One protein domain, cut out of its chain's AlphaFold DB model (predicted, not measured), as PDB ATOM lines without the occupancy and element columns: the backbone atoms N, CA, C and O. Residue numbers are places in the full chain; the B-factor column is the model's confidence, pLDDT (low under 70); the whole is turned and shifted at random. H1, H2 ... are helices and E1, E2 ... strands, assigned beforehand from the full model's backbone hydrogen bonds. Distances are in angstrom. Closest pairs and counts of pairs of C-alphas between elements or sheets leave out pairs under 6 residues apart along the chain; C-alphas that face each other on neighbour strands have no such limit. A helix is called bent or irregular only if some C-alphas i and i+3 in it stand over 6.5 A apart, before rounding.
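Overview. This is residues 18 to 61, 95 to 106 and 122 to 273 of the 275 residues of an uncharacterized protein of Botryobasidium botryosum FD-172 SS1 (UniProt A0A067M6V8). A twisted sheet of five parallel strands is the core, with H4 and H6 on one face and H7 and H8 on the other. H1 and H11 pack on H8, and past the E5 edge of the sheet H2, H3 and H12 make a looser end together with long stretches that have no named element. The printed part has 208 residues, with twelve named helices and five named strands in the order H1 H2 H3 E1 H4 E2 H5 H6 E3 H7 E4 H8 H9 H10 E5 H11 H12; the sheet's order is E3 E2 E4 E1 E5 and the class is mixed, helices and strands. The whole is compact, with a radius of gyration of the C-alphas of 17.4 A and spans of 50 by 42 by 30 A.

Along the chain. H1, residues 18 to 30, begins at C-alpha 18 at (53.524, -24.181, 32.853) and is 18.3 A long. H2 holds residues 40 to 46 and H3 residues 50 to 57. E1, residues 125 to 129, is 13.4 A long and begins at C-alpha 125 at (35.346, -27.093, 43.167). H4, residues 132 to 143, is 16.0 A long, and E2, residues 150 to 154, is 13.0 A. H5 holds residues 156 to 161, H6 residues 164 to 173 and E3 residues 174 to 176. H7, residues 177 to 189, is 17.5 A long, and E4, residues 192 to 196, is 13.6 A. H8 holds residues 197 to 201, H9 residues 203 to 207, H10 residues 210 to 213, E5 residues 219 to 222 and H11 residues 229 to 235. H12, residues 264 to 267, ends at C-alpha 267 at (42.887, -2.909, 49.049). H6 and H7 are irregular: C-alphas 166 and 169 are 9.3 A apart, and C-alphas 182 and 185 are 7.6 A apart.

Arrangement. From edge to edge of the sheet the strands' lines turn by 103 degrees. Within hydrogen-bond range are N 175 and O 152 between E3 and E2, 2.8 A; N 153 and O 194 between E2 and E4, 2.8 A; N 127 and O 193 between E4 and E1, 2.8 A; and N 128 and O 220 between E1 and E5, 2.8 A. The sheet and its helices form three layers, helices on both faces of a sheet, with H4 on one face and H7 on the other. E2, H5 H6, E3 is a strand-helix-strand unit, two parallel neighbour strands with helices between; E1, H4, E2 and E3, H7, E4 are split units, with another strand between the two. The three crossovers are right-handed. H4 lies over E4 and E1 at a height over the sheet of 8.3 A. H4 and H6 only just touch, with 3 pairs of C-alphas within 8 A; the closest are those of Ala 139 and Met 170, 7.4 A. H5 is on the sheet, with the C-alphas of Lys 156 and Pro 176 closest to E3, 5.2 A. H7 touches H10, closest at the C-alphas of Arg 188 and Ala 213, 5.9 A, and H9, at Thr 177 and Thr 204, 6.7 A. H8 touches H11, closest at the C-alphas of Cys 201 and Thr 235, 6.4 A. H1 touches H11 about perpendicular, at 87 degrees, closest at the C-alphas of Arg 22 and Val 234, 6.0 A. H2 is close to H11 but not clearly touching, at the C-alphas of Ile 42 and Met 233, 6.6 A; so is H3 to H12, at Ile 53 and Phe 266, 6.6 A. In H1, H2, H3, H4, H5, H9 and H11 every O i to N i+4 pair is within hydrogen-bond range; in H7 it is 5 of 9, in H6 1 of 6 with 3 of 7 O i to N i+3 pairs, in H8 0 of 1 with 2 of 2, and H10 and H12 are too short for such a pair.

Size, cuts and confidence. The two C-alphas farthest apart, those of Arg 50 and His 165, are 51.7 A apart. Residues 62 to 94 are not printed, with 14.0 A between C-alphas 61 and 95, and residues 107 to 121 are not printed, with 24.4 A between C-alphas 106 and 122. The link from H11 to H12 is long, with 28 residues. Residues 99 to 100 pair with residues 271 to 272, parallel. The mean pLDDT of the printed part is 77.6, and 53 residues are under 70, among them residues 160 to 167 and 238 to 273.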
ATOM      1  N   ALA A  18      53.891 -25.529  32.428       85.56
ATOM      2  CA  ALA A  18      53.524 -24.181  32.853       85.56
ATOM      3  C   ALA A  18      54.556 -23.118  32.430       85.56
ATOM      4  O   ALA A  18      54.177 -22.031  32.004       85.56
ATOM      5  N   GLU A  19      55.863 -23.415  32.481       87.25
ATOM      6  CA  GLU A  19      56.896 -22.521  31.927       87.25
ATOM      7  C   GLU A  19      56.760 -22.355  30.410       87.25
ATOM      8  O   GLU A  19      56.890 -21.243  29.901       87.25
ATOM      9  N   GLY A  20      56.473 -23.446  29.696       87.31
ATOM     10  CA  GLY A  20      56.206 -23.417  28.259       87.31
ATOM     11  C   GLY A  20      55.021 -22.515  27.921       87.31
ATOM     12  O   GLY A  20      55.155 -21.611  27.098       87.31
ATOM     13  N   ALA A  21      53.903 -22.697  28.626       86.62
ATOM     14  CA  ALA A  21      52.699 -21.898  28.444       86.62
ATOM     15  C   ALA A  21      52.921 -20.411  28.788       86.62
ATOM     16  O   ALA A  21      52.439 -19.539  28.071       86.62
ATOM     17  N   ARG A  22      53.731 -20.093  29.811       88.06
ATOM     18  CA  ARG A  22      54.143 -18.707  30.119       88.06
ATOM     19  C   ARG A  22      54.955 -18.071  28.998       88.06
ATOM     20  O   ARG A  22      54.686 -16.932  28.623       88.06
ATOM     21  N   ASN A  23      55.934 -18.790  28.454       89.25
ATOM     22  CA  ASN A  23      56.752 -18.276  27.354       89.25
ATOM     23  C   ASN A  23      55.903 -18.010  26.106       89.25
ATOM     24  O   ASN A  23      56.068 -16.980  25.455       89.25
ATOM     25  N   GLU A  24      54.978 -18.918  25.789       88.06
ATOM     26  CA  GLU A  24      54.057 -18.747  24.669       88.06
ATOM     27  C   GLU A  24      53.075 -17.592  24.906       88.06
ATOM     28  O   GLU A  24      52.884 -16.774  24.009       88.06
ATOM     29  N   PHE A  25      52.534 -17.443  26.118       87.94
ATOM     30  CA  PHE A  25      51.699 -16.297  26.491       87.94
ATOM     31  C   PHE A  25      52.409 -14.964  26.257       87.94
ATOM     32  O   PHE A  25      51.877 -14.095  25.568       87.94
ATOM     33  N   VAL A  26      53.633 -14.810  26.772       89.44
ATOM     34  CA  VAL A  26      54.422 -13.584  26.580       89.44
ATOM     35  C   VAL A  26      54.694 -13.341  25.099       89.44
ATOM     36  O   VAL A  26      54.556 -12.214  24.628       89.44
ATOM     37  N   LEU A  27      55.031 -14.385  24.337       90.81
ATOM     38  CA  LEU A  27      55.246 -14.265  22.898       90.81
ATOM     39  C   LEU A  27      53.986 -13.775  22.170       90.81
ATOM     40  O   LEU A  27      54.079 -12.879  21.335       90.81
ATOM     41  N   LEU A  28      52.817 -14.344  22.478       89.50
ATOM     42  CA  LEU A  28      51.546 -13.945  21.873       89.50
ATOM     43  C   LEU A  28      51.176 -12.502  22.236       89.50
ATOM     44  O   LEU A  28      50.721 -11.764  21.361       89.50
ATOM     45  N   LEU A  29      51.418 -12.094  23.485       89.38
ATOM     46  CA  LEU A  29      51.190 -10.728  23.953       89.38
ATOM     47  C   LEU A  29      52.087  -9.731  23.207       89.38
ATOM     48  O   LEU A  29      51.598  -8.750  22.655       89.38
ATOM     49  N   LEU A  30      53.391 -10.013  23.111       92.31
ATOM     50  CA  LEU A  30      54.353  -9.159  22.398       92.31
ATOM     51  C   LEU A  30      54.080  -9.082  20.890       92.31
ATOM     52  O   LEU A  30      54.425  -8.093  20.249       92.31
ATOM     53  N   GLN A  31      53.460 -10.114  20.315       94.06
ATOM     54  CA  GLN A  31      53.016 -10.125  18.921       94.06
ATOM     55  C   GLN A  31      51.672  -9.410  18.703       94.06
ATOM     56  O   GLN A  31      51.200  -9.377  17.568       94.06
ATOM     57  N   GLY A  32      51.032  -8.894  19.760       89.38
ATOM     58  CA  GLY A  32      49.707  -8.274  19.689       89.38
ATOM     59  C   GLY A  32      48.586  -9.252  19.327       89.38
ATOM     60  O   GLY A  32      47.551  -8.835  18.818       89.38
ATOM     61  N   LYS A  33      48.794 -10.561  19.529       88.25
ATOM     62  CA  LYS A  33      47.810 -11.611  19.204       88.25
ATOM     63  C   LYS A  33      46.818 -11.881  20.331       88.25
ATOM     64  O   LYS A  33      45.801 -12.523  20.083       88.25
ATOM     65  N   ILE A  34      47.149 -11.459  21.546       87.94
ATOM     66  CA  ILE A  34      46.280 -11.489  22.726       87.94
ATOM     67  C   ILE A  34      46.444 -10.167  23.475       87.94
ATOM     68  O   ILE A  34      47.538  -9.597  23.459       87.94
ATOM     69  N   SER A  35      45.392  -9.711  24.149       86.75
ATOM     70  CA  SER A  35      45.444  -8.608  25.108       86.75
ATOM     71  C   SER A  35      45.269  -9.127  26.536       86.75
ATOM     72  O   SER A  35      44.591 -10.125  26.779       86.75
ATOM     73  N   LEU A  36      45.867  -8.433  27.508       82.75
ATOM     74  CA  LEU A  36      45.605  -8.698  28.928       82.75
ATOM     75  C   LEU A  36      44.165  -8.334  29.315       82.75
ATOM     76  O   LEU A  36      43.615  -8.914  30.247       82.75
ATOM     77  N   GLU A  37      43.557  -7.398  28.587       83.62
ATOM     78  CA  GLU A  37      42.187  -6.934  28.818       83.62
ATOM     79  C   GLU A  37      41.128  -7.926  28.317       83.62
ATOM     80  O   GLU A  37      39.993  -7.892  28.787       83.62
ATOM     81  N   ASP A  38      41.507  -8.855  27.427       81.62
ATOM     82  CA  ASP A  38      40.608  -9.879  26.874       81.62
ATOM     83  C   ASP A  38      40.159 -10.902  27.934       81.62
ATOM     84  O   ASP A  38      39.193 -11.635  27.728       81.62
ATOM     85  N   SER A  39      40.869 -10.991  29.065       79.00
ATOM     86  CA  SER A  39      40.479 -11.822  30.203       79.00
ATOM     87  C   SER A  39      39.793 -10.958  31.256       79.00
ATOM     88  O   SER A  39      40.473 -10.152  31.896       79.00
ATOM     89  N   PRO A  40      38.481 -11.145  31.513       76.00
ATOM     90  CA  PRO A  40      37.780 -10.418  32.567       76.00
ATOM     91  C   PRO A  40      38.460 -10.526  33.932       76.00
ATOM     92  O   PRO A  40      38.486  -9.547  34.672       76.00
ATOM     93  N   PHE A  41      39.073 -11.675  34.239       76.69
ATOM     94  CA  PHE A  41      39.836 -11.861  35.469       76.69
ATOM     95  C   PHE A  41      41.103 -10.995  35.499       76.69
ATOM     96  O   PHE A  41      41.290 -10.210  36.427       76.69
ATOM     97  N   ILE A  42      41.972 -11.114  34.484       78.94
ATOM     98  CA  ILE A  42      43.234 -10.354  34.440       78.94
ATOM     99  C   ILE A  42      42.928  -8.855  34.431       78.94
ATOM    100  O   ILE A  42      43.524  -8.102  35.199       78.94
ATOM    101  N   ARG A  43      41.953  -8.436  33.623       84.00
ATOM    102  CA  ARG A  43      41.473  -7.060  33.560       84.00
ATOM    103  C   ARG A  43      40.984  -6.578  34.927       84.00
ATOM    104  O   ARG A  43      41.484  -5.576  35.408       84.00
ATOM    105  N   ARG A  44      40.070  -7.289  35.593       77.81
ATOM    106  CA  ARG A  44      39.484  -6.840  36.871       77.81
ATOM    107  C   ARG A  44      40.502  -6.764  38.012       77.81
ATOM    108  O   ARG A  44      40.371  -5.900  38.867       77.81
ATOM    109  N   ILE A  45      41.515  -7.632  38.023       76.12
ATOM    110  CA  ILE A  45      42.539  -7.648  39.080       76.12
ATOM    111  C   ILE A  45      43.678  -6.654  38.813       76.12
ATOM    112  O   ILE A  45      44.103  -5.954  39.729       76.12
ATOM    113  N   TYR A  46      44.196  -6.594  37.582       77.62
ATOM    114  CA  TYR A  46      45.393  -5.802  37.258       77.62
ATOM    115  C   TYR A  46      45.081  -4.448  36.605       77.62
ATOM    116  O   TYR A  46      45.899  -3.533  36.696       77.62
ATOM    117  N   PHE A  47      43.916  -4.309  35.970       83.62
ATOM    118  CA  PHE A  47      43.473  -3.115  35.237       83.62
ATOM    119  C   PHE A  47      41.996  -2.775  35.551       83.62
ATOM    120  O   PHE A  47      41.162  -2.723  34.637       83.62
ATOM    121  N   PRO A  48      41.629  -2.612  36.839       80.38
ATOM    122  CA  PRO A  48      40.237  -2.404  37.228       80.38
ATOM    123  C   PRO A  48      39.668  -1.108  36.642       80.38
ATOM    124  O   PRO A  48      40.350  -0.081  36.592       80.38
ATOM    125  N   THR A  49      38.397  -1.134  36.232       85.06
ATOM    126  CA  THR A  49      37.663   0.090  35.889       85.06
ATOM    127  C   THR A  49      37.110   0.739  37.154       85.06
ATOM    128  O   THR A  49      37.049   0.137  38.227       85.06
ATOM    129  N   ARG A  50      36.646   1.987  37.032       84.56
ATOM    130  CA  ARG A  50      35.944   2.665  38.128       84.56
ATOM    131  C   ARG A  50      34.686   1.906  38.561       84.56
ATOM    132  O   ARG A  50      34.395   1.866  39.747       84.56
ATOM    133  N   GLU A  51      33.970   1.305  37.614       83.56
ATOM    134  CA  GLU A  51      32.780   0.498  37.895       83.56
ATOM    135  C   GLU A  51      33.130  -0.743  38.722       83.56
ATOM    136  O   GLU A  51      32.449  -0.994  39.709       83.56
ATOM    137  N   ASP A  52      34.227  -1.449  38.408       77.19
ATOM    138  CA  ASP A  52      34.664  -2.598  39.219       77.19
ATOM    139  C   ASP A  52      34.976  -2.199  40.666       77.19
ATOM    140  O   ASP A  52      34.664  -2.941  41.594       77.19
ATOM    141  N   ILE A  53      35.611  -1.037  40.859       76.00
ATOM    142  CA  ILE A  53      35.971  -0.528  42.189       76.00
ATOM    143  C   ILE A  53      34.712  -0.168  42.983       76.00
ATOM    144  O   ILE A  53      34.628  -0.469  44.170       76.00
ATOM    145  N   GLU A  54      33.733   0.481  42.352       77.25
ATOM    146  CA  GLU A  54      32.474   0.820  43.021       77.25
ATOM    147  C   GLU A  54      31.634  -0.430  43.317       77.25
ATOM    148  O   GLU A  54      31.087  -0.543  44.410       77.25
ATOM    149  N   GLU A  55      31.593  -1.406  42.406       74.06
ATOM    150  CA  GLU A  55      30.933  -2.696  42.628       74.06
ATOM    151  C   GLU A  55      31.578  -3.466  43.792       74.06
ATOM    152  O   GLU A  55      30.872  -3.997  44.643       74.06
ATOM    153  N   ALA A  56      32.912  -3.471  43.889       68.69
ATOM    154  CA  ALA A  56      33.634  -4.130  44.980       68.69
ATOM    155  C   ALA A  56      33.366  -3.504  46.363       68.69
ATOM    156  O   ALA A  56      33.532  -4.172  47.381       68.69
ATOM    157  N   LYS A  57      32.949  -2.232  46.421       68.31
ATOM    158  CA  LYS A  57      32.568  -1.559  47.675       68.31
ATOM    159  C   LYS A  57      31.157  -1.911  48.138       68.31
ATOM    160  O   LYS A  57      30.841  -1.686  49.307       68.31
ATOM    161  N   LEU A  58      30.301  -2.407  47.243       64.56
ATOM    162  CA  LEU A  58      28.951  -2.807  47.616       64.56
ATOM    163  C   LEU A  58      29.034  -4.078  48.471       64.56
ATOM    164  O   LEU A  58      29.714  -5.029  48.090       64.56
ATOM    165  N   PRO A  59      28.366  -4.141  49.631       60.00
ATOM    166  CA  PRO A  59      28.230  -5.401  50.345       60.00
ATOM    167  C   PRO A  59      27.410  -6.378  49.483       60.00
ATOM    168  O   PRO A  59      26.429  -5.973  48.855       60.00
ATOM    169  N   PRO A  60      27.762  -7.674  49.434       59.44
ATOM    170  CA  PRO A  60      26.939  -8.643  48.728       59.44
ATOM    171  C   PRO A  60      25.570  -8.719  49.406       59.44
ATOM    172  O   PRO A  60      25.474  -8.727  50.636       59.44
ATOM    173  N   THR A  61      24.509  -8.810  48.608       55.12
ATOM    174  CA  THR A  61      23.112  -8.730  49.067       55.12
ATOM    175  C   THR A  61      22.791  -9.734  50.186       55.12
ATOM    176  O   THR A  61      22.029  -9.428  51.098       55.12
ATOM    177  N   PRO A  95      32.235 -12.077  40.990       67.69
ATOM    178  CA  PRO A  95      33.020 -12.909  40.083       67.69
ATOM    179  C   PRO A  95      34.419 -13.246  40.623       67.69
ATOM    180  O   PRO A  95      35.081 -14.100  40.046       67.69
ATOM    181  N   ALA A  96      34.890 -12.580  41.687       73.50
ATOM    182  CA  ALA A  96      36.120 -12.896  42.417       73.50
ATOM    183  C   ALA A  96      36.040 -12.358  43.861       73.50
ATOM    184  O   ALA A  96      35.577 -11.236  44.064       73.50
ATOM    185  N   ILE A  97      36.514 -13.122  44.858       75.88
ATOM    186  CA  ILE A  97      36.430 -12.752  46.285       75.88
ATOM    187  C   ILE A  97      37.807 -12.797  46.938       75.88
ATOM    188  O   ILE A  97      38.273 -13.833  47.415       75.88
ATOM    189  N   LEU A  98      38.446 -11.639  47.048       75.88
ATOM    190  CA  LEU A  98      39.733 -11.551  47.717       75.88
ATOM    191  C   LEU A  98      39.565 -11.551  49.236       75.88
ATOM    192  O   LEU A  98      38.786 -10.770  49.780       75.88
ATOM    193  N   THR A  99      40.325 -12.403  49.925       74.25
ATOM    194  CA  THR A  99      40.307 -12.442  51.390       74.25
ATOM    195  C   THR A  99      41.710 -12.394  51.944       74.25
ATOM    196  O   THR A  99      42.661 -12.942  51.386       74.25
ATOM    197  N   GLN A 100      41.836 -11.742  53.090       74.38
ATOM    198  CA  GLN A 100      43.088 -11.656  53.811       74.38
ATOM    199  C   GLN A 100      42.894 -12.236  55.199       74.38
ATOM    200  O   GLN A 100      41.993 -11.813  55.909       74.38
ATOM    201  N   GLY A 101      43.756 -13.171  55.597       70.25
ATOM    202  CA  GLY A 101      43.757 -13.739  56.942       70.25
ATOM    203  C   GLY A 101      45.180 -13.828  57.493       70.25
ATOM    204  O   GLY A 101      46.023 -14.462  56.843       70.25
ATOM    205  N   PRO A 102      45.472 -13.275  58.686       71.06
ATOM    206  CA  PRO A 102      46.761 -13.450  59.355       71.06
ATOM    207  C   PRO A 102      47.137 -14.934  59.537       71.06
ATOM    208  O   PRO A 102      46.278 -15.823  59.433       71.06
ATOM    209  N   PRO A 103      48.408 -15.270  59.798       69.12
ATOM    210  CA  PRO A 103      48.782 -16.628  60.188       69.12
ATOM    211  C   PRO A 103      47.956 -17.123  61.391       69.12
ATOM    212  O   PRO A 103      47.678 -16.360  62.307       69.12
ATOM    213  N   GLY A 104      47.519 -18.387  61.370       71.25
ATOM    214  CA  GLY A 104      46.714 -18.983  62.453       71.25
ATOM    215  C   GLY A 104      45.217 -18.634  62.459       71.25
ATOM    216  O   GLY A 104      44.471 -19.217  63.235       71.25
ATOM    217  N   SER A 105      44.740 -17.774  61.555       67.44
ATOM    218  CA  SER A 105      43.329 -17.331  61.498       67.44
ATOM    219  C   SER A 105      42.310 -18.397  61.051       67.44
ATOM    220  O   SER A 105      41.112 -18.130  61.003       67.44
ATOM    221  N   GLY A 106      42.755 -19.614  60.723       76.12
ATOM    222  CA  GLY A 106      41.862 -20.712  60.338       76.12
ATOM    223  C   GLY A 106      41.358 -20.658  58.891       76.12
ATOM    224  O   GLY A 106      40.298 -21.199  58.608       76.12
ATOM    225  N   ARG A 122      26.786 -31.582  44.968       87.25
ATOM    226  CA  ARG A 122      27.750 -32.035  43.945       87.25
ATOM    227  C   ARG A 122      28.266 -30.913  43.042       87.25
ATOM    228  O   ARG A 122      28.597 -31.136  41.879       87.25
ATOM    229  N   ASN A 123      28.377 -29.712  43.594       89.19
ATOM    230  CA  ASN A 123      28.996 -28.592  42.913       89.19
ATOM    231  C   ASN A 123      30.511 -28.798  42.877       89.19
ATOM    232  O   ASN A 123      31.154 -28.896  43.924       89.19
ATOM    233  N   TYR A 124      31.078 -28.862  41.673       91.00
ATOM    234  CA  TYR A 124      32.512 -29.059  41.513       91.00
ATOM    235  C   TYR A 124      33.306 -27.837  41.979       91.00
ATOM    236  O   TYR A 124      32.961 -26.690  41.671       91.00
ATOM    237  N   VAL A 125      34.395 -28.099  42.701       92.06
ATOM    238  CA  VAL A 125      35.346 -27.093  43.167       92.06
ATOM    239  C   VAL A 125      36.783 -27.565  42.965       92.06
ATOM    240  O   VAL A 125      37.161 -28.683  43.320       92.06
ATOM    241  N   TRP A 126      37.600 -26.674  42.414       94.25
ATOM    242  CA  TRP A 126      39.040 -26.842  42.301       94.25
ATOM    243  C   TRP A 126      39.730 -26.054  43.411       94.25
ATOM    244  O   TRP A 126      39.524 -24.852  43.563       94.25
ATOM    245  N   LEU A 127      40.556 -26.729  44.201       94.19
ATOM    246  CA  LEU A 127      41.385 -26.122  45.233       94.19
ATOM    247  C   LEU A 127      42.834 -26.174  44.769       94.19
ATOM    248  O   LEU A 127      43.392 -27.254  44.551       94.19
ATOM    249  N   VAL A 128      43.457 -25.012  44.628       93.50
ATOM    250  CA  VAL A 128      44.845 -24.920  44.188       93.50
ATOM    251  C   VAL A 128      45.704 -24.134  45.153       93.50
ATOM    252  O   VAL A 128      45.228 -23.290  45.903       93.50
ATOM    253  N   ALA A 129      47.000 -24.420  45.126       91.06
ATOM    254  CA  ALA A 129      48.017 -23.641  45.817       91.06
ATOM    255  C   ALA A 129      49.268 -23.534  44.939       91.06
ATOM    256  O   ALA A 129      49.398 -24.219  43.919       91.06
ATOM    257  N   GLN A 130      50.222 -22.696  45.344       89.12
ATOM    258  CA  GLN A 130      51.484 -22.559  44.616       89.12
ATOM    259  C   GLN A 130      52.283 -23.864  44.577       89.12
ATOM    260  O   GLN A 130      52.858 -24.231  43.554       89.12
ATOM    261  N   SER A 131      52.361 -24.540  45.723       88.06
ATOM    262  CA  SER A 131      53.244 -25.678  45.931       88.06
ATOM    263  C   SER A 131      52.459 -26.896  46.381       88.06
ATOM    264  O   SER A 131      51.416 -26.793  47.023       88.06
ATOM    265  N   ASN A 132      53.013 -28.072  46.117       86.75
ATOM    266  CA  ASN A 132      52.445 -29.323  46.601       86.75
ATOM    267  C   ASN A 132      52.381 -29.397  48.135       86.75
ATOM    268  O   ASN A 132      51.506 -30.064  48.672       86.75
ATOM    269  N   VAL A 133      53.266 -28.693  48.852       85.81
ATOM    270  CA  VAL A 133      53.176 -28.566  50.317       85.81
ATOM    271  C   VAL A 133      51.925 -27.778  50.711       85.81
ATOM    272  O   VAL A 133      51.221 -28.193  51.627       85.81
ATOM    273  N   GLY A 134      51.618 -26.686  50.003       87.75
ATOM    274  CA  GLY A 134      50.373 -25.934  50.188       87.75
ATOM    275  C   GLY A 134      49.146 -26.809  49.926       87.75
ATOM    276  O   GLY A 134      48.280 -26.936  50.786       87.75
ATOM    277  N   VAL A 135      49.131 -27.527  48.799       90.69
ATOM    278  CA  VAL A 135      48.040 -28.456  48.455       90.69
ATOM    279  C   VAL A 135      47.881 -29.565  49.503       90.69
ATOM    280  O   VAL A 135      46.761 -29.883  49.900       90.69
ATOM    281  N   LYS A 136      48.990 -30.114  50.018       88.31
ATOM    282  CA  LYS A 136      48.981 -31.119  51.092       88.31
ATOM    283  C   LYS A 136      48.300 -30.592  52.356       88.31
ATOM    284  O   LYS A 136      47.506 -31.315  52.945       88.31
ATOM    285  N   ARG A 137      48.563 -29.346  52.764       87.12
ATOM    286  CA  ARG A 137      47.928 -28.733  53.951       87.12
ATOM    287  C   ARG A 137      46.410 -28.619  53.798       87.12
ATOM    288  O   ARG A 137      45.673 -28.868  54.755       87.12
ATOM    289  N   ILE A 138      45.946 -28.269  52.597       89.56
ATOM    290  CA  ILE A 138      44.514 -28.250  52.269       89.56
ATOM    291  C   ILE A 138      43.953 -29.670  52.380       89.56
ATOM    292  O   ILE A 138      43.016 -29.893  53.141       89.56
ATOM    293  N   ALA A 139      44.576 -30.642  51.706       91.56
ATOM    294  CA  ALA A 139      44.163 -32.045  51.726       91.56
ATOM    295  C   ALA A 139      44.098 -32.627  53.151       91.56
ATOM    296  O   ALA A 139      43.111 -33.258  53.511       91.56
ATOM    297  N   GLU A 140      45.100 -32.371  53.997       89.69
ATOM    298  CA  GLU A 140      45.112 -32.781  55.410       89.69
ATOM    299  C   GLU A 140      43.955 -32.175  56.215       89.69
ATOM    300  O   GLU A 140      43.505 -32.764  57.195       89.69
ATOM    301  N   THR A 141      43.477 -30.993  55.829       87.94
ATOM    302  CA  THR A 141      42.308 -30.374  56.461       87.94
ATOM    303  C   THR A 141      41.015 -31.015  55.976       87.94
ATOM    304  O   THR A 141      40.117 -31.228  56.786       87.94
ATOM    305  N   LEU A 142      40.922 -31.367  54.691       90.50
ATOM    306  CA  LEU A 142      39.757 -32.072  54.154       90.50
ATOM    307  C   LEU A 142      39.631 -33.482  54.734       90.50
ATOM    308  O   LEU A 142      38.550 -33.827  55.172       90.50
ATOM    309  N   ILE A 143      40.730 -34.240  54.853       90.25
ATOM    310  CA  ILE A 143      40.728 -35.600  55.434       90.25
ATOM    311  C   ILE A 143      40.165 -35.620  56.863       90.25
ATOM    312  O   ILE A 143      39.524 -36.586  57.261       90.25
ATOM    313  N   LYS A 144      40.382 -34.554  57.643       87.56
ATOM    314  CA  LYS A 144      39.832 -34.431  59.006       87.56
ATOM    315  C   LYS A 144      38.311 -34.265  59.039       87.56
ATOM    316  O   LYS A 144      37.735 -34.356  60.118       87.56
ATOM    317  N   ASN A 145      37.680 -33.976  57.903       83.75
ATOM    318  CA  ASN A 145      36.235 -33.925  57.753       83.75
ATOM    319  C   ASN A 145      35.803 -35.194  57.011       83.75
ATOM    320  O   ASN A 145      35.985 -35.293  55.802       83.75
ATOM    321  N   GLU A 146      35.254 -36.169  57.736       76.50
ATOM    322  CA  GLU A 146      34.939 -37.501  57.191       76.50
ATOM    323  C   GLU A 146      33.919 -37.471  56.037       76.50
ATOM    324  O   GLU A 146      33.910 -38.376  55.204       76.50
ATOM    325  N   ASP A 147      33.119 -36.405  55.947       81.81
ATOM    326  CA  ASP A 147      32.121 -36.189  54.892       81.81
ATOM    327  C   ASP A 147      32.706 -35.629  53.582       81.81
ATOM    328  O   ASP A 147      31.986 -35.471  52.594       81.81
ATOM    329  N   LEU A 148      34.000 -35.290  53.558       89.00
ATOM    330  CA  LEU A 148      34.664 -34.716  52.392       89.00
ATOM    331  C   LEU A 148      35.550 -35.748  51.698       89.00
ATOM    332  O   LEU A 148      36.539 -36.226  52.253       89.00
ATOM    333  N   ASP A 149      35.239 -36.010  50.430       92.50
ATOM    334  CA  ASP A 149      36.087 -36.782  49.526       92.50
ATOM    335  C   ASP A 149      36.649 -35.884  48.415       92.50
ATOM    336  O   ASP A 149      36.053 -34.869  48.036       92.50
ATOM    337  N   PHE A 150      37.827 -36.234  47.906       95.44
ATOM    338  CA  PHE A 150      38.526 -35.431  46.913       95.44
ATOM    339  C   PHE A 150      39.508 -36.236  46.060       95.44
ATOM    340  O   PHE A 150      39.999 -37.300  46.437       95.44
ATOM    341  N   ALA A 151      39.856 -35.666  44.909       96.44
ATOM    342  CA  ALA A 151      40.905 -36.155  44.025       96.44
ATOM    343  C   ALA A 151      42.101 -35.197  44.066       96.44
ATOM    344  O   ALA A 151      41.957 -34.017  43.772       96.44
ATOM    345  N   LEU A 152      43.291 -35.693  44.401       95.44
ATOM    346  CA  LEU A 152      44.538 -34.927  44.402       95.44
ATOM    347  C   LEU A 152      45.365 -35.265  43.159       95.44
ATOM    348  O   LEU A 152      46.026 -36.300  43.104       95.44
ATOM    349  N   ILE A 153      45.357 -34.378  42.169       94.88
ATOM    350  CA  ILE A 153      46.104 -34.563  40.928       94.88
ATOM    351  C   ILE A 153      47.531 -34.031  41.085       94.88
ATOM    352  O   ILE A 153      47.749 -32.872  41.445       94.88
ATOM    353  N   VAL A 154      48.513 -34.873  40.759       91.25
ATOM    354  CA  VAL A 154      49.946 -34.549  40.848       91.25
ATOM    355  C   VAL A 154      50.676 -34.953  39.574       91.25
ATOM    356  O   VAL A 154      50.353 -35.961  38.950       91.25
ATOM    357  N   SER A 155      51.701 -34.198  39.173       88.38
ATOM    358  CA  SER A 155      52.551 -34.610  38.051       88.38
ATOM    359  C   SER A 155      53.306 -35.900  38.379       88.38
ATOM    360  O   SER A 155      53.839 -36.026  39.483       88.38
ATOM    361  N   LYS A 156      53.437 -36.799  37.399       85.38
ATOM    362  CA  LYS A 156      54.193 -38.058  37.507       85.38
ATOM    363  C   LYS A 156      55.589 -37.871  38.111       85.38
ATOM    364  O   LYS A 156      55.943 -38.559  39.064       85.38
ATOM    365  N   ASP A 157      56.357 -36.920  37.579       78.19
ATOM    366  CA  ASP A 157      57.744 -36.675  38.004       78.19
ATOM    367  C   ASP A 157      57.824 -36.279  39.482       78.19
ATOM    368  O   ASP A 157      58.762 -36.625  40.196       78.19
ATOM    369  N   PHE A 158      56.787 -35.596  39.963       73.62
ATOM    370  CA  PHE A 158      56.677 -35.191  41.354       73.62
ATOM    371  C   PHE A 158      56.218 -36.329  42.268       73.62
ATOM    372  O   PHE A 158      56.754 -36.472  43.364       73.62
ATOM    373  N   TYR A 159      55.271 -37.154  41.814       73.50
ATOM    374  CA  TYR A 159      54.827 -38.336  42.554       73.50
ATOM    375  C   TYR A 159      55.990 -39.297  42.825       73.50
ATOM    376  O   TYR A 159      56.160 -39.760  43.949       73.50
ATOM    377  N   ALA A 160      56.847 -39.523  41.823       66.31
ATOM    378  CA  ALA A 160      58.035 -40.364  41.958       66.31
ATOM    379  C   ALA A 160      59.103 -39.776  42.905       66.31
ATOM    380  O   ALA A 160      59.871 -40.526  43.507       66.31
ATOM    381  N   GLY A 161      59.172 -38.444  43.026       58.44
ATOM    382  CA  GLY A 161      60.145 -37.739  43.867       58.44
ATOM    383  C   GLY A 161      59.760 -37.636  45.346       58.44
ATOM    384  O   GLY A 161      60.610 -37.315  46.177       58.44
ATOM    385  N   TRP A 162      58.503 -37.900  45.703       66.25
ATOM    386  CA  TRP A 162      58.076 -37.963  47.099       66.25
ATOM    387  C   TRP A 162      58.314 -39.350  47.663       66.25
ATOM    388  O   TRP A 162      57.882 -40.358  47.111       66.25
ATOM    389  N   HIS A 163      58.958 -39.411  48.822       58.97
ATOM    390  CA  HIS A 163      59.054 -40.665  49.546       58.97
ATOM    391  C   HIS A 163      57.656 -41.107  50.006       58.97
ATOM    392  O   HIS A 163      56.964 -40.353  50.690       58.97
ATOM    393  N   GLU A 164      57.258 -42.338  49.664       56.84
ATOM    394  CA  GLU A 164      55.899 -42.873  49.872       56.84
ATOM    395  C   GLU A 164      55.343 -42.694  51.300       56.84
ATOM    396  O   GLU A 164      54.132 -42.562  51.485       56.84
ATOM    397  N   HIS A 165      56.213 -42.637  52.316       57.38
ATOM    398  CA  HIS A 165      55.829 -42.441  53.718       57.38
ATOM    399  C   HIS A 165      55.180 -41.076  54.003       57.38
ATOM    400  O   HIS A 165      54.474 -40.934  54.997       57.38
ATOM    401  N   LEU A 166      55.383 -40.073  53.141       59.38
ATOM    402  CA  LEU A 166      54.791 -38.740  53.293       59.38
ATOM    403  C   LEU A 166      53.300 -38.700  52.933       59.38
ATOM    404  O   LEU A 166      52.632 -37.708  53.239       59.38
ATOM    405  N   TYR A 167      52.786 -39.754  52.289       64.56
ATOM    406  CA  TYR A 167      51.432 -39.782  51.747       64.56
ATOM    407  C   TYR A 167      50.381 -40.416  52.655       64.56
ATOM    408  O   TYR A 167      49.208 -40.190  52.383       64.56
ATOM    409  N   GLY A 168      50.754 -41.144  53.717       76.19
ATOM    410  CA  GLY A 168      49.834 -41.676  54.740       76.19
ATOM    411  C   GLY A 168      48.428 -42.040  54.228       76.19
ATOM    412  O   GLY A 168      48.275 -42.781  53.256       76.19
ATOM    413  N   GLU A 169      47.400 -41.458  54.848       77.12
ATOM    414  CA  GLU A 169      45.982 -41.606  54.474       77.12
ATOM    415  C   GLU A 169      45.601 -40.889  53.164       77.12
ATOM    416  O   GLU A 169      44.586 -41.192  52.537       77.12
ATOM    417  N   MET A 170      46.432 -39.954  52.700       83.94
ATOM    418  CA  MET A 170      46.210 -39.189  51.473       83.94
ATOM    419  C   MET A 170      46.424 -40.032  50.212       83.94
ATOM    420  O   MET A 170      45.839 -39.713  49.180       83.94
ATOM    421  N   ARG A 171      47.200 -41.127  50.288       85.56
ATOM    422  CA  ARG A 171      47.575 -41.968  49.134       85.56
ATOM    423  C   ARG A 171      46.375 -42.399  48.287       85.56
ATOM    424  O   ARG A 171      46.483 -42.411  47.066       85.56
ATOM    425  N   ARG A 172      45.229 -42.704  48.908       87.94
ATOM    426  CA  ARG A 172      44.011 -43.152  48.200       87.94
ATOM    427  C   ARG A 172      43.381 -42.076  47.302       87.94
ATOM    428  O   ARG A 172      42.693 -42.415  46.336       87.94
ATOM    429  N   HIS A 173      43.637 -40.804  47.604       92.19
ATOM    430  CA  HIS A 173      43.098 -39.650  46.885       92.19
ATOM    431  C   HIS A 173      44.026 -39.190  45.752       92.19
ATOM    432  O   HIS A 173      43.601 -38.424  44.894       92.19
ATOM    433  N   ILE A 174      45.284 -39.642  45.732       92.00
ATOM    434  CA  ILE A 174      46.278 -39.181  44.758       92.00
ATOM    435  C   ILE A 174      46.031 -39.818  43.393       92.00
ATOM    436  O   ILE A 174      45.790 -41.020  43.291       92.00
ATOM    437  N   ILE A 175      46.120 -38.996  42.350       93.69
ATOM    438  CA  ILE A 175      46.009 -39.393  40.951       93.69
ATOM    439  C   ILE A 175      47.192 -38.781  40.188       93.69
ATOM    440  O   ILE A 175      47.192 -37.583  39.882       93.69
ATOM    441  N   PRO A 176      48.231 -39.576  39.893       92.62
ATOM    442  CA  PRO A 176      49.331 -39.151  39.041       92.62
ATOM    443  C   PRO A 176      48.858 -38.824  37.619       92.62
ATOM    444  O   PRO A 176      47.922 -39.432  37.096       92.62
ATOM    445  N   THR A 177      49.524 -37.882  36.948       92.38
ATOM    446  CA  THR A 177      49.129 -37.446  35.596       92.38
ATOM    447  C   THR A 177      49.087 -38.569  34.560       92.38
ATOM    448  O   THR A 177      48.283 -38.514  33.638       92.38
ATOM    449  N   ASP A 178      49.940 -39.584  34.684       91.56
ATOM    450  CA  ASP A 178      49.971 -40.732  33.773       91.56
ATOM    451  C   ASP A 178      48.834 -41.741  34.003       91.56
ATOM    452  O   ASP A 178      48.589 -42.585  33.143       91.56
ATOM    453  N   GLU A 179      48.081 -41.606  35.096       93.12
ATOM    454  CA  GLU A 179      46.894 -42.415  35.392       93.12
ATOM    455  C   GLU A 179      45.578 -41.716  35.011       93.12
ATOM    456  O   GLU A 179      44.526 -42.359  34.981       93.12
ATOM    457  N   LEU A 180      45.617 -40.422  34.658       92.44
ATOM    458  CA  LEU A 180      44.421 -39.597  34.425       92.44
ATOM    459  C   LEU A 180      43.441 -40.203  33.421       92.44
ATOM    460  O   LEU A 180      42.240 -40.195  33.671       92.44
ATOM    461  N   LYS A 181      43.943 -40.802  32.333       89.62
ATOM    462  CA  LYS A 181      43.104 -41.431  31.298       89.62
ATOM    463  C   LYS A 181      42.150 -42.492  31.864       89.62
ATOM    464  O   LYS A 181      41.054 -42.661  31.343       89.62
ATOM    465  N   ASN A 182      42.569 -43.201  32.911       91.75
ATOM    466  CA  ASN A 182      41.778 -44.255  33.546       91.75
ATOM    467  C   ASN A 182      41.054 -43.764  34.810       91.75
ATOM    468  O   ASN A 182      40.238 -44.491  35.369       91.75
ATOM    469  N   ALA A 183      41.359 -42.551  35.274       92.56
ATOM    470  CA  ALA A 183      40.873 -42.012  36.536       92.56
ATOM    471  C   ALA A 183      39.739 -40.987  36.370       92.56
ATOM    472  O   ALA A 183      39.176 -40.562  37.375       92.56
ATOM    473  N   THR A 184      39.364 -40.603  35.145       90.12
ATOM    474  CA  THR A 184      38.345 -39.569  34.890       90.12
ATOM    475  C   THR A 184      37.014 -39.838  35.600       90.12
ATOM    476  O   THR A 184      36.474 -38.932  36.226       90.12
ATOM    477  N   GLU A 185      36.505 -41.076  35.593       91.38
ATOM    478  CA  GLU A 185      35.260 -41.408  36.310       91.38
ATOM    479  C   GLU A 185      35.424 -41.340  37.836       91.38
ATOM    480  O   GLU A 185      34.516 -40.899  38.538       91.38
ATOM    481  N   LYS A 186      36.605 -41.696  38.362       92.75
ATOM    482  CA  LYS A 186      36.929 -41.520  39.787       92.75
ATOM    483  C   LYS A 186      36.962 -40.034  40.160       92.75
ATOM    484  O   LYS A 186      36.454 -39.666  41.210       92.75
ATOM    485  N   ILE A 187      37.530 -39.188  39.299       94.00
ATOM    486  CA  ILE A 187      37.574 -37.731  39.495       94.00
ATOM    487  C   ILE A 187      36.162 -37.139  39.430       94.00
ATOM    488  O   ILE A 187      35.811 -36.315  40.261       94.00
ATOM    489  N   ARG A 188      35.317 -37.600  38.500       93.00
ATOM    490  CA  ARG A 188      33.915 -37.167  38.391       93.00
ATOM    491  C   ARG A 188      33.077 -37.534  39.619       93.00
ATOM    492  O   ARG A 188      32.114 -36.831  39.930       93.00
ATOM    493  N   ALA A 189      33.410 -38.639  40.286       93.19
ATOM    494  CA  ALA A 189      32.681 -39.126  41.453       93.19
ATOM    495  C   ALA A 189      32.852 -38.240  42.701       93.19
ATOM    496  O   ALA A 189      32.002 -38.299  43.588       93.19
ATOM    497  N   VAL A 190      33.904 -37.416  42.759       93.81
ATOM    498  CA  VAL A 190      34.167 -36.485  43.864       93.81
ATOM    499  C   VAL A 190      33.810 -35.054  43.465       93.81
ATOM    500  O   VAL A 190      33.987 -34.662  42.318       93.81
ATOM    501  N   SER A 191      33.333 -34.241  44.409       92.69
ATOM    502  CA  SER A 191      33.023 -32.824  44.153       92.69
ATOM    503  C   SER A 191      34.258 -31.920  44.201       92.69
ATOM    504  O   SER A 191      34.213 -30.786  43.734       92.69
ATOM    505  N   THR A 192      35.369 -32.402  44.762       95.62
ATOM    506  CA  THR A 192      36.536 -31.574  45.078       95.62
ATOM    507  C   THR A 192      37.785 -32.106  44.383       95.62
ATOM    508  O   THR A 192      38.153 -33.271  44.548       95.62
ATOM    509  N   VAL A 193      38.478 -31.242  43.641       96.62
ATOM    510  CA  VAL A 193      39.753 -31.561  42.980       96.62
ATOM    511  C   VAL A 193      40.860 -30.661  43.512       96.62
ATOM    512  O   VAL A 193      40.715 -29.444  43.559       96.62
ATOM    513  N   LEU A 194      41.981 -31.251  43.914       96.50
ATOM    514  CA  LEU A 194      43.157 -30.561  44.434       96.50
ATOM    515  C   LEU A 194      44.312 -30.694  43.446       96.50
ATOM    516  O   LEU A 194      44.603 -31.793  42.981       96.50
ATOM    517  N   CYS A 195      45.015 -29.601  43.165       95.00
ATOM    518  CA  CYS A 195      46.284 -29.633  42.431       95.00
ATOM    519  C   CYS A 195      47.083 -28.342  42.660       95.00
ATOM    520  O   CYS A 195      46.621 -27.429  43.336       95.00
ATOM    521  N   THR A 196      48.304 -28.232  42.138       92.81
ATOM    522  CA  THR A 196      48.987 -26.925  42.116       92.81
ATOM    523  C   THR A 196      48.410 -26.029  41.022       92.81
ATOM    524  O   THR A 196      47.861 -26.521  40.040       92.81
ATOM    525  N   ILE A 197      48.582 -24.710  41.130       90.62
ATOM    526  CA  ILE A 197      48.119 -23.796  40.071       90.62
ATOM    527  C   ILE A 197      48.754 -24.123  38.707       90.62
ATOM    528  O   ILE A 197      48.067 -24.178  37.692       90.62
ATOM    529  N   ASP A 198      50.049 -24.447  38.687       88.94
ATOM    530  CA  ASP A 198      50.766 -24.813  37.461       88.94
ATOM    531  C   ASP A 198      50.251 -26.139  36.860       88.94
ATOM    532  O   ASP A 198      50.374 -26.355  35.651       88.94
ATOM    533  N   MET A 199      49.631 -27.017  37.665       90.75
ATOM    534  CA  MET A 199      49.006 -28.240  37.156       90.75
ATOM    535  C   MET A 199      47.791 -27.955  36.277       90.75
ATOM    536  O   MET A 199      47.576 -28.723  35.344       90.75
ATOM    537  N   LEU A 200      47.067 -26.848  36.476       89.12
ATOM    538  CA  LEU A 200      45.959 -26.451  35.593       89.12
ATOM    539  C   LEU A 200      46.423 -26.225  34.144       89.12
ATOM    540  O   LEU A 200      45.664 -26.437  33.203       89.12
ATOM    541  N   CYS A 201      47.692 -25.856  33.958       85.81
ATOM    542  CA  CYS A 201      48.304 -25.669  32.645       85.81
ATOM    543  C   CYS A 201      48.852 -26.978  32.041       85.81
ATOM    544  O   CYS A 201      49.469 -26.956  30.975       85.81
ATOM    545  N   ASN A 202      48.697 -28.127  32.709       86.81
ATOM    546  CA  ASN A 202      49.237 -29.394  32.226       86.81
ATOM    547  C   ASN A 202      48.403 -29.926  31.040       86.81
ATOM    548  O   ASN A 202      47.229 -30.258  31.228       86.81
ATOM    549  N   PRO A 203      48.989 -30.108  29.837       84.50
ATOM    550  CA  PRO A 203      48.263 -30.583  28.656       84.50
ATOM    551  C   PRO A 203      47.580 -31.940  28.849       84.50
ATOM    552  O   PRO A 203      46.592 -32.238  28.180       84.50
ATOM    553  N   THR A 204      48.082 -32.756  29.780       89.06
ATOM    554  CA  THR A 204      47.502 -34.065  30.086       89.06
ATOM    555  C   THR A 204      46.070 -33.927  30.590       89.06
ATOM    556  O   THR A 204      45.219 -34.678  30.126       89.06
ATOM    557  N   LEU A 205      45.766 -32.932  31.438       88.38
ATOM    558  CA  LEU A 205      44.402 -32.678  31.929       88.38
ATOM    559  C   LEU A 205      43.427 -32.387  30.782       88.38
ATOM    560  O   LEU A 205      42.324 -32.927  30.762       88.38
ATOM    561  N   MET A 206      43.860 -31.588  29.800       82.19
ATOM    562  CA  MET A 206      43.046 -31.288  28.618       82.19
ATOM    563  C   MET A 206      42.874 -32.525  27.732       82.19
ATOM    564  O   MET A 206      41.760 -32.914  27.411       82.19
ATOM    565  N   SER A 207      43.974 -33.186  27.366       86.69
ATOM    566  CA  SER A 207      43.940 -34.325  26.433       86.69
ATOM    567  C   SER A 207      43.213 -35.564  26.970       86.69
ATOM    568  O   SER A 207      42.832 -36.434  26.191       86.69
ATOM    569  N   THR A 208      43.029 -35.656  28.291       89.38
ATOM    570  CA  THR A 208      42.312 -36.755  28.957       89.38
ATOM    571  C   THR A 208      40.850 -36.420  29.271       89.38
ATOM    572  O   THR A 208      40.148 -37.268  29.818       89.38
ATOM    573  N   GLY A 209      40.377 -35.220  28.908       87.31
ATOM    574  CA  GLY A 209      38.990 -34.791  29.115       87.31
ATOM    575  C   GLY A 209      38.630 -34.529  30.580       87.31
ATOM    576  O   GLY A 209      37.455 -34.561  30.938       87.31
ATOM    577  N   VAL A 210      39.613 -34.290  31.457       90.94
ATOM    578  CA  VAL A 210      39.351 -34.060  32.890       90.94
ATOM    579  C   VAL A 210      38.525 -32.794  33.092       90.94
ATOM    580  O   VAL A 210      37.571 -32.820  33.861       90.94
ATOM    581  N   PHE A 211      38.837 -31.715  32.370       88.38
ATOM    582  CA  PHE A 211      38.058 -30.473  32.445       88.38
ATOM    583  C   PHE A 211      36.654 -30.599  31.842       88.38
ATOM    584  O   PHE A 211      35.760 -29.871  32.260       88.38
ATOM    585  N   ASP A 212      36.438 -31.535  30.913       87.38
ATOM    586  CA  ASP A 212      35.097 -31.830  30.393       87.38
ATOM    587  C   ASP A 212      34.272 -32.628  31.412       87.38
ATOM    588  O   ASP A 212      33.056 -32.476  31.507       87.38
ATOM    589  N   ALA A 213      34.929 -33.502  32.181       88.94
ATOM    590  CA  ALA A 213      34.280 -34.304  33.209       88.94
ATOM    591  C   ALA A 213      34.012 -33.525  34.503       88.94
ATOM    592  O   ALA A 213      32.983 -33.762  35.133       88.94
ATOM    593  N   VAL A 214      34.934 -32.639  34.887       90.56
ATOM    594  CA  VAL A 214      34.894 -31.814  36.099       90.56
ATOM    595  C   VAL A 214      35.324 -30.385  35.736       90.56
ATOM    596  O   VAL A 214      36.513 -30.053  35.813       90.56
ATOM    597  N   PRO A 215      34.383 -29.531  35.297       87.38
ATOM    598  CA  PRO A 215      34.692 -28.172  34.865       87.38
ATOM    599  C   PRO A 215      35.195 -27.298  36.019       87.38
ATOM    600  O   PRO A 215      34.829 -27.475  37.184       87.38
ATOM    601  N   VAL A 216      36.045 -26.323  35.690       85.25
ATOM    602  CA  VAL A 216      36.597 -25.353  36.651       85.25
ATOM    603  C   VAL A 216      35.623 -24.184  36.823       85.25
ATOM    604  O   VAL A 216      35.894 -23.064  36.404       85.25
ATOM    605  N   GLU A 217      34.453 -24.449  37.403       81.75
ATOM    606  CA  GLU A 217      33.449 -23.405  37.673       81.75
ATOM    607  C   GLU A 217      33.782 -22.614  38.940       81.75
ATOM    608  O   GLU A 217      33.589 -21.407  38.997       81.75
ATOM    609  N   ARG A 218      34.318 -23.299  39.956       86.44
ATOM    610  CA  ARG A 218      34.714 -22.722  41.245       86.44
ATOM    611  C   ARG A 218      36.177 -23.051  41.493       86.44
ATOM    612  O   ARG A 218      36.560 -24.219  41.431       86.44
ATOM    613  N   LEU A 219      36.985 -22.035  41.775       88.56
ATOM    614  CA  LEU A 219      38.429 -22.175  41.943       88.56
ATOM    615  C   LEU A 219      38.909 -21.389  43.160       88.56
ATOM    616  O   LEU A 219      38.990 -20.170  43.104       88.56
ATOM    617  N   ILE A 220      39.299 -22.085  44.223       89.75
ATOM    618  CA  ILE A 220      39.913 -21.484  45.413       89.75
ATOM    619  C   ILE A 220      41.433 -21.566  45.286       89.75
ATOM    620  O   ILE A 220      41.970 -22.628  44.973       89.75
ATOM    621  N   ILE A 221      42.129 -20.465  45.580       89.56
ATOM    622  CA  ILE A 221      43.587 -20.362  45.464       89.56
ATOM    623  C   ILE A 221      44.208 -20.072  46.840       89.56
ATOM    624  O   ILE A 221      44.345 -18.927  47.267       89.56
ATOM    625  N   ASP A 222      44.623 -21.107  47.566       87.94
ATOM    626  CA  ASP A 222      45.298 -20.899  48.850       87.94
ATOM    627  C   ASP A 222      46.717 -20.340  48.659       87.94
ATOM    628  O   ASP A 222      47.393 -20.600  47.659       87.94
ATOM    629  N   GLU A 223      47.173 -19.558  49.640       83.81
ATOM    630  CA  GLU A 223      48.482 -18.888  49.631       83.81
ATOM    631  C   GLU A 223      48.743 -18.060  48.350       83.81
ATOM    632  O   GLU A 223      49.876 -17.925  47.892       83.81
ATOM    633  N   ALA A 224      47.687 -17.471  47.778       82.12
ATOM    634  CA  ALA A 224      47.722 -16.786  46.481       82.12
ATOM    635  C   ALA A 224      48.784 -15.672  46.352       82.12
ATOM    636  O   ALA A 224      49.252 -15.381  45.254       82.12
ATOM    637  N   SER A 225      49.198 -15.070  47.466       78.69
ATOM    638  CA  SER A 225      50.262 -14.055  47.551       78.69
ATOM    639  C   SER A 225      51.610 -14.560  47.130       78.69
ATOM    640  O   SER A 225      52.451 -13.794  46.670       78.69
ATOM    641  N   GLN A 226      51.840 -15.843  47.358       80.69
ATOM    642  CA  GLN A 226      53.126 -16.457  47.108       80.69
ATOM    643  C   GLN A 226      53.234 -16.874  45.636       80.69
ATOM    644  O   GLN A 226      54.338 -17.021  45.110       80.69
ATOM    645  N   ILE A 227      52.098 -17.004  44.940       84.44
ATOM    646  CA  ILE A 227      52.043 -17.388  43.532       84.44
ATOM    647  C   ILE A 227      52.617 -16.278  42.653       84.44
ATOM    648  O   ILE A 227      52.237 -15.109  42.721       84.44
ATOM    649  N   PHE A 228      53.514 -16.683  41.758       84.56
ATOM    650  CA  PHE A 228      54.063 -15.811  40.733       84.56
ATOM    651  C   PHE A 228      52.953 -15.281  39.815       84.56
ATOM    652  O   PHE A 228      52.199 -16.064  39.241       84.56
ATOM    653  N   ALA A 229      52.897 -13.960  39.610       81.62
ATOM    654  CA  ALA A 229      51.846 -13.307  38.823       81.62
ATOM    655  C   ALA A 229      51.648 -13.921  37.423       81.62
ATOM    656  O   ALA A 229      50.519 -14.093  36.964       81.62
ATOM    657  N   GLY A 230      52.737 -14.334  36.764       82.38
ATOM    658  CA  GLY A 230      52.661 -14.973  35.449       82.38
ATOM    659  C   GLY A 230      51.949 -16.333  35.445       82.38
ATOM    660  O   GLY A 230      51.461 -16.739  34.395       82.38
ATOM    661  N   SER A 231      51.841 -17.032  36.583       84.94
ATOM    662  CA  SER A 231      51.023 -18.252  36.680       84.94
ATOM    663  C   SER A 231      49.529 -17.933  36.574       84.94
ATOM    664  O   SER A 231      48.807 -18.675  35.911       84.94
ATOM    665  N   TYR A 232      49.065 -16.805  37.123       82.50
ATOM    666  CA  TYR A 232      47.680 -16.356  36.937       82.50
ATOM    667  C   TYR A 232      47.396 -15.961  35.493       82.50
ATOM    668  O   TYR A 232      46.374 -16.352  34.938       82.50
ATOM    669  N   MET A 233      48.317 -15.224  34.870       81.50
ATOM    670  CA  MET A 233      48.142 -14.730  33.501       81.50
ATOM    671  C   MET A 233      47.912 -15.858  32.492       81.50
ATOM    672  O   MET A 233      47.068 -15.732  31.612       81.50
ATOM    673  N   VAL A 234      48.634 -16.969  32.638       82.38
ATOM    674  CA  VAL A 234      48.440 -18.145  31.782       82.38
ATOM    675  C   VAL A 234      47.180 -18.910  32.163       82.38
ATOM    676  O   VAL A 234      46.401 -19.249  31.281       82.38
ATOM    677  N   THR A 235      46.955 -19.134  33.462       83.19
ATOM    678  CA  THR A 235      45.795 -19.894  33.963       83.19
ATOM    679  C   THR A 235      44.468 -19.268  33.533       83.19
ATOM    680  O   THR A 235      43.527 -19.981  33.209       83.19
ATOM    681  N   PHE A 236      44.403 -17.937  33.504       79.94
ATOM    682  CA  PHE A 236      43.217 -17.170  33.123       79.94
ATOM    683  C   PHE A 236      43.352 -16.513  31.748       79.94
ATOM    684  O   PHE A 236      42.656 -15.535  31.459       79.94
ATOM    685  N   SER A 237      44.265 -17.007  30.908       75.44
ATOM    686  CA  SER A 237      44.420 -16.500  29.551       75.44
ATOM    687  C   SER A 237      43.161 -16.807  28.733       75.44
ATOM    688  O   SER A 237      42.668 -17.932  28.775       75.44
ATOM    689  N   PRO A 238      42.665 -15.860  27.920       64.62
ATOM    690  CA  PRO A 238      41.536 -16.111  27.031       64.62
ATOM    691  C   PRO A 238      41.967 -16.852  25.753       64.62
ATOM    692  O   PRO A 238      41.142 -17.136  24.885       64.62
ATOM    693  N   SER A 239      43.265 -17.139  25.588       66.50
ATOM    694  CA  SER A 239      43.788 -17.718  24.357       66.50
ATOM    695  C   SER A 239      43.366 -19.183  24.198       66.50
ATOM    696  O   SER A 239      43.789 -20.018  24.996       66.50
ATOM    697  N   PRO A 240      42.697 -19.564  23.092       58.66
ATOM    698  CA  PRO A 240      42.419 -20.968  22.784       58.66
ATOM    699  C   PRO A 240      43.692 -21.752  22.412       58.66
ATOM    700  O   PRO A 240      43.628 -22.918  22.043       58.66
ATOM    701  N   ARG A 241      44.869 -21.117  22.429       60.75
ATOM    702  CA  ARG A 241      46.157 -21.777  22.174       60.75
ATOM    703  C   ARG A 241      46.887 -22.163  23.456       60.75
ATOM    704  O   ARG A 241      47.825 -22.947  23.379       60.75
ATOM    705  N   LEU A 242      46.454 -21.660  24.613       59.75
ATOM    706  CA  LEU A 242      47.101 -21.913  25.897       59.75
ATOM    707  C   LEU A 242      46.212 -22.783  26.798       59.75
ATOM    708  O   LEU A 242      45.012 -22.536  26.895       59.75
ATOM    709  N   PRO A 243      46.770 -23.810  27.461       56.44
ATOM    710  CA  PRO A 243      46.101 -24.489  28.562       56.44
ATOM    711  C   PRO A 243      46.089 -23.608  29.825       56.44
ATOM    712  O   PRO A 243      47.108 -22.973  30.105       56.44
ATOM    713  N   PRO A 244      45.039 -23.672  30.657       54.59
ATOM    714  CA  PRO A 244      43.735 -24.261  30.377       54.59
ATOM    715  C   PRO A 244      42.902 -23.336  29.478       54.59
ATOM    716  O   PRO A 244      42.786 -22.141  29.737       54.59
ATOM    717  N   GLN A 245      42.237 -23.905  28.470       53.41
ATOM    718  CA  GLN A 245      41.129 -23.219  27.804       53.41
ATOM    719  C   GLN A 245      39.910 -23.299  28.725       53.41
ATOM    720  O   GLN A 245      39.006 -24.099  28.489       53.41
ATOM    721  N   MET A 246      39.911 -22.541  29.826       53.69
ATOM    722  CA  MET A 246      38.710 -22.430  30.652       53.69
ATOM    723  C   MET A 246      37.606 -21.861  29.756       53.69
ATOM    724  O   MET A 246      37.776 -20.759  29.224       53.69
ATOM    725  N   PRO A 247      36.509 -22.595  29.492       40.91
ATOM    726  CA  PRO A 247      35.524 -22.116  28.541       40.91
ATOM    727  C   PRO A 247      34.937 -20.809  29.079       40.91
ATOM    728  O   PRO A 247      34.515 -20.750  30.233       40.91
ATOM    729  N   ALA A 248      34.879 -19.772  28.239       38.41
ATOM    730  CA  ALA A 248      34.455 -18.408  28.594       38.41
ATOM    731  C   ALA A 248      33.063 -18.298  29.265       38.41
ATOM    732  O   ALA A 248      32.664 -17.228  29.708       38.41
ATOM    733  N   ARG A 249      32.315 -19.404  29.329       36.03
ATOM    734  CA  ARG A 249      30.976 -19.534  29.914       36.03
ATOM    735  C   ARG A 249      30.994 -19.824  31.421       36.03
ATOM    736  O   ARG A 249      29.943 -19.757  32.039       36.03
ATOM    737  N   PHE A 250      32.154 -20.151  31.996       40.97
ATOM    738  CA  PHE A 250      32.280 -20.650  33.375       40.97
ATOM    739  C   PHE A 250      32.929 -19.645  34.339       40.97
ATOM    740  O   PHE A 250      33.484 -20.018  35.368       40.97
ATOM    741  N   MET A 251      32.861 -18.351  34.018       39.16
ATOM    742  CA  MET A 251      33.517 -17.280  34.774       39.16
ATOM    743  C   MET A 251      32.758 -16.846  36.044       39.16
ATOM    744  O   MET A 251      32.713 -15.665  36.368       39.16
ATOM    745  N   THR A 252      32.207 -17.792  36.810       35.50
ATOM    746  CA  THR A 252      31.812 -17.539  38.210       35.50
ATOM    747  C   THR A 252      32.948 -17.984  39.131       35.50
ATOM    748  O   THR A 252      32.804 -18.844  39.996       35.50
ATOM    749  N   THR A 253      34.146 -17.456  38.881       40.44
ATOM    750  CA  THR A 253      35.377 -17.953  39.490       40.44
ATOM    751  C   THR A 253      35.570 -17.384  40.900       40.44
ATOM    752  O   THR A 253      36.223 -16.366  41.097       40.44
ATOM    753  N   PHE A 254      35.056 -18.071  41.921       45.34
ATOM    754  CA  PHE A 254      35.256 -17.681  43.325       45.34
ATOM    755  C   PHE A 254      36.702 -17.874  43.806       45.34
ATOM    756  O   PHE A 254      37.018 -18.828  44.515       45.34
ATOM    757  N   ILE A 255      37.586 -16.946  43.445       49.09
ATOM    758  CA  ILE A 255      38.992 -16.974  43.848       49.09
ATOM    759  C   ILE A 255      39.127 -16.333  45.210       49.09
ATOM    760  O   ILE A 255      39.214 -15.114  45.299       49.09
ATOM    761  N   LEU A 256      39.241 -17.169  46.242       47.06
ATOM    762  CA  LEU A 256      39.965 -16.795  47.449       47.06
ATOM    763  C   LEU A 256      41.409 -16.544  47.014       47.06
ATOM    764  O   LEU A 256      42.129 -17.505  46.792       47.06
ATOM    765  N   ALA A 257      41.826 -15.295  46.819       41.00
ATOM    766  CA  ALA A 257      43.242 -14.984  46.677       41.00
ATOM    767  C   ALA A 257      43.739 -14.284  47.947       41.00
ATOM    768  O   ALA A 257      43.218 -13.271  48.398       41.00
ATOM    769  N   LEU A 258      44.753 -14.860  48.573       42.78
ATOM    770  CA  LEU A 258      45.440 -14.266  49.705       42.78
ATOM    771  C   LEU A 258      46.622 -13.440  49.217       42.78
ATOM    772  O   LEU A 258      47.733 -13.908  49.362       42.78
ATOM    773  N   VAL A 259      46.369 -12.218  48.732       36.69
ATOM    774  CA  VAL A 259      47.299 -11.063  48.611       36.69
ATOM    775  C   VAL A 259      48.304 -11.056  47.437       36.69
ATOM    776  O   VAL A 259      49.507 -11.182  47.623       36.69
ATOM    777  N   LEU A 260      47.853 -10.762  46.217       36.28
ATOM    778  CA  LEU A 260      48.739 -10.066  45.264       36.28
ATOM    779  C   LEU A 260      48.956  -8.614  45.741       36.28
ATOM    780  O   LEU A 260      48.073  -8.089  46.421       36.28
ATOM    781  N   PRO A 261      50.069  -7.933  45.396       36.78
ATOM    782  CA  PRO A 261      50.140  -6.484  45.557       36.78
ATOM    783  C   PRO A 261      49.108  -5.861  44.614       36.78
ATOM    784  O   PRO A 261      49.289  -5.855  43.395       36.78
ATOM    785  N   LEU A 262      47.996  -5.413  45.182       48.88
ATOM    786  CA  LEU A 262      46.943  -4.735  44.447       48.88
ATOM    787  C   LEU A 262      47.206  -3.225  44.404       48.88
ATOM    788  O   LEU A 262      47.940  -2.691  45.241       48.88
ATOM    789  N   PRO A 263      46.598  -2.504  43.447       47.84
ATOM    790  CA  PRO A 263      46.470  -1.057  43.549       47.84
ATOM    791  C   PRO A 263      45.837  -0.679  44.901       47.84
ATOM    792  O   PRO A 263      44.872  -1.322  45.317       47.84
ATOM    793  N   ARG A 264      46.352   0.360  45.578       48.88
ATOM    794  CA  ARG A 264      45.888   0.783  46.922       48.88
ATOM    795  C   ARG A 264      44.370   0.954  47.015       48.88
ATOM    796  O   ARG A 264      43.775   0.560  48.008       48.88
ATOM    797  N   ASP A 265      43.752   1.475  45.962       47.88
ATOM    798  CA  ASP A 265      42.309   1.736  45.926       47.88
ATOM    799  C   ASP A 265      41.470   0.443  45.946       47.88
ATOM    800  O   ASP A 265      40.309   0.461  46.344       47.88
ATOM    801  N   PHE A 266      42.061  -0.689  45.543       50.59
ATOM    802  CA  PHE A 266      41.429  -2.007  45.576       50.59
ATOM    803  C   PHE A 266      41.574  -2.674  46.953       50.59
ATOM    804  O   PHE A 266      40.668  -3.394  47.372       50.59
ATOM    805  N   GLU A 267      42.671  -2.404  47.681       51.31
ATOM    806  CA  GLU A 267      42.887  -2.909  49.049       51.31
ATOM    807  C   GLU A 267      41.793  -2.426  50.016       51.31
ATOM    808  O   GLU A 267      41.350  -3.184  50.878       51.31
ATOM    809  N   GLU A 268      41.312  -1.190  49.845       44.53
ATOM    810  CA  GLU A 268      40.258  -0.605  50.687       44.53
ATOM    811  C   GLU A 268      38.866  -1.218  50.448       44.53
ATOM    812  O   GLU A 268      38.017  -1.167  51.338       44.53
ATOM    813  N   SER A 269      38.636  -1.839  49.285       43.69
ATOM    814  CA  SER A 269      37.376  -2.510  48.913       43.69
ATOM    815  C   SER A 269      37.355  -4.022  49.190       43.69
ATOM    816  O   SER A 269      36.406  -4.711  48.832       43.69
ATOM    817  N   MET A 270      38.401  -4.579  49.808       51.09
ATOM    818  CA  MET A 270      38.492  -6.019  50.065       51.09
ATOM    819  C   MET A 270      37.631  -6.481  51.251       51.09
ATOM    820  O   MET A 270      37.517  -5.802  52.273       51.09
ATOM    821  N   LEU A 271      37.150  -7.729  51.191       48.31
ATOM    822  CA  LEU A 271      36.686  -8.473  52.369       48.31
ATOM    823  C   LEU A 271      37.896  -8.829  53.252       48.31
ATOM    824  O   LEU A 271      38.466  -9.922  53.201       48.31
ATOM    825  N   VAL A 272      38.323  -7.865  54.064       43.81
ATOM    826  CA  VAL A 272      39.436  -8.015  55.007       43.81
ATOM    827  C   VAL A 272      38.948  -8.737  56.266       43.81
ATOM    828  O   VAL A 272      38.029  -8.262  56.938       43.81
ATOM    829  N   TRP A 273      39.582  -9.856  56.652       40.47
ATOM    830  CA  TRP A 273      39.383 -10.374  58.007       40.47
ATOM    831  C   TRP A 273      40.045  -9.445  59.011       40.47
ATOM    832  O   TRP A 273      41.261  -9.250  59.000       40.47
TER     833      TRP A 273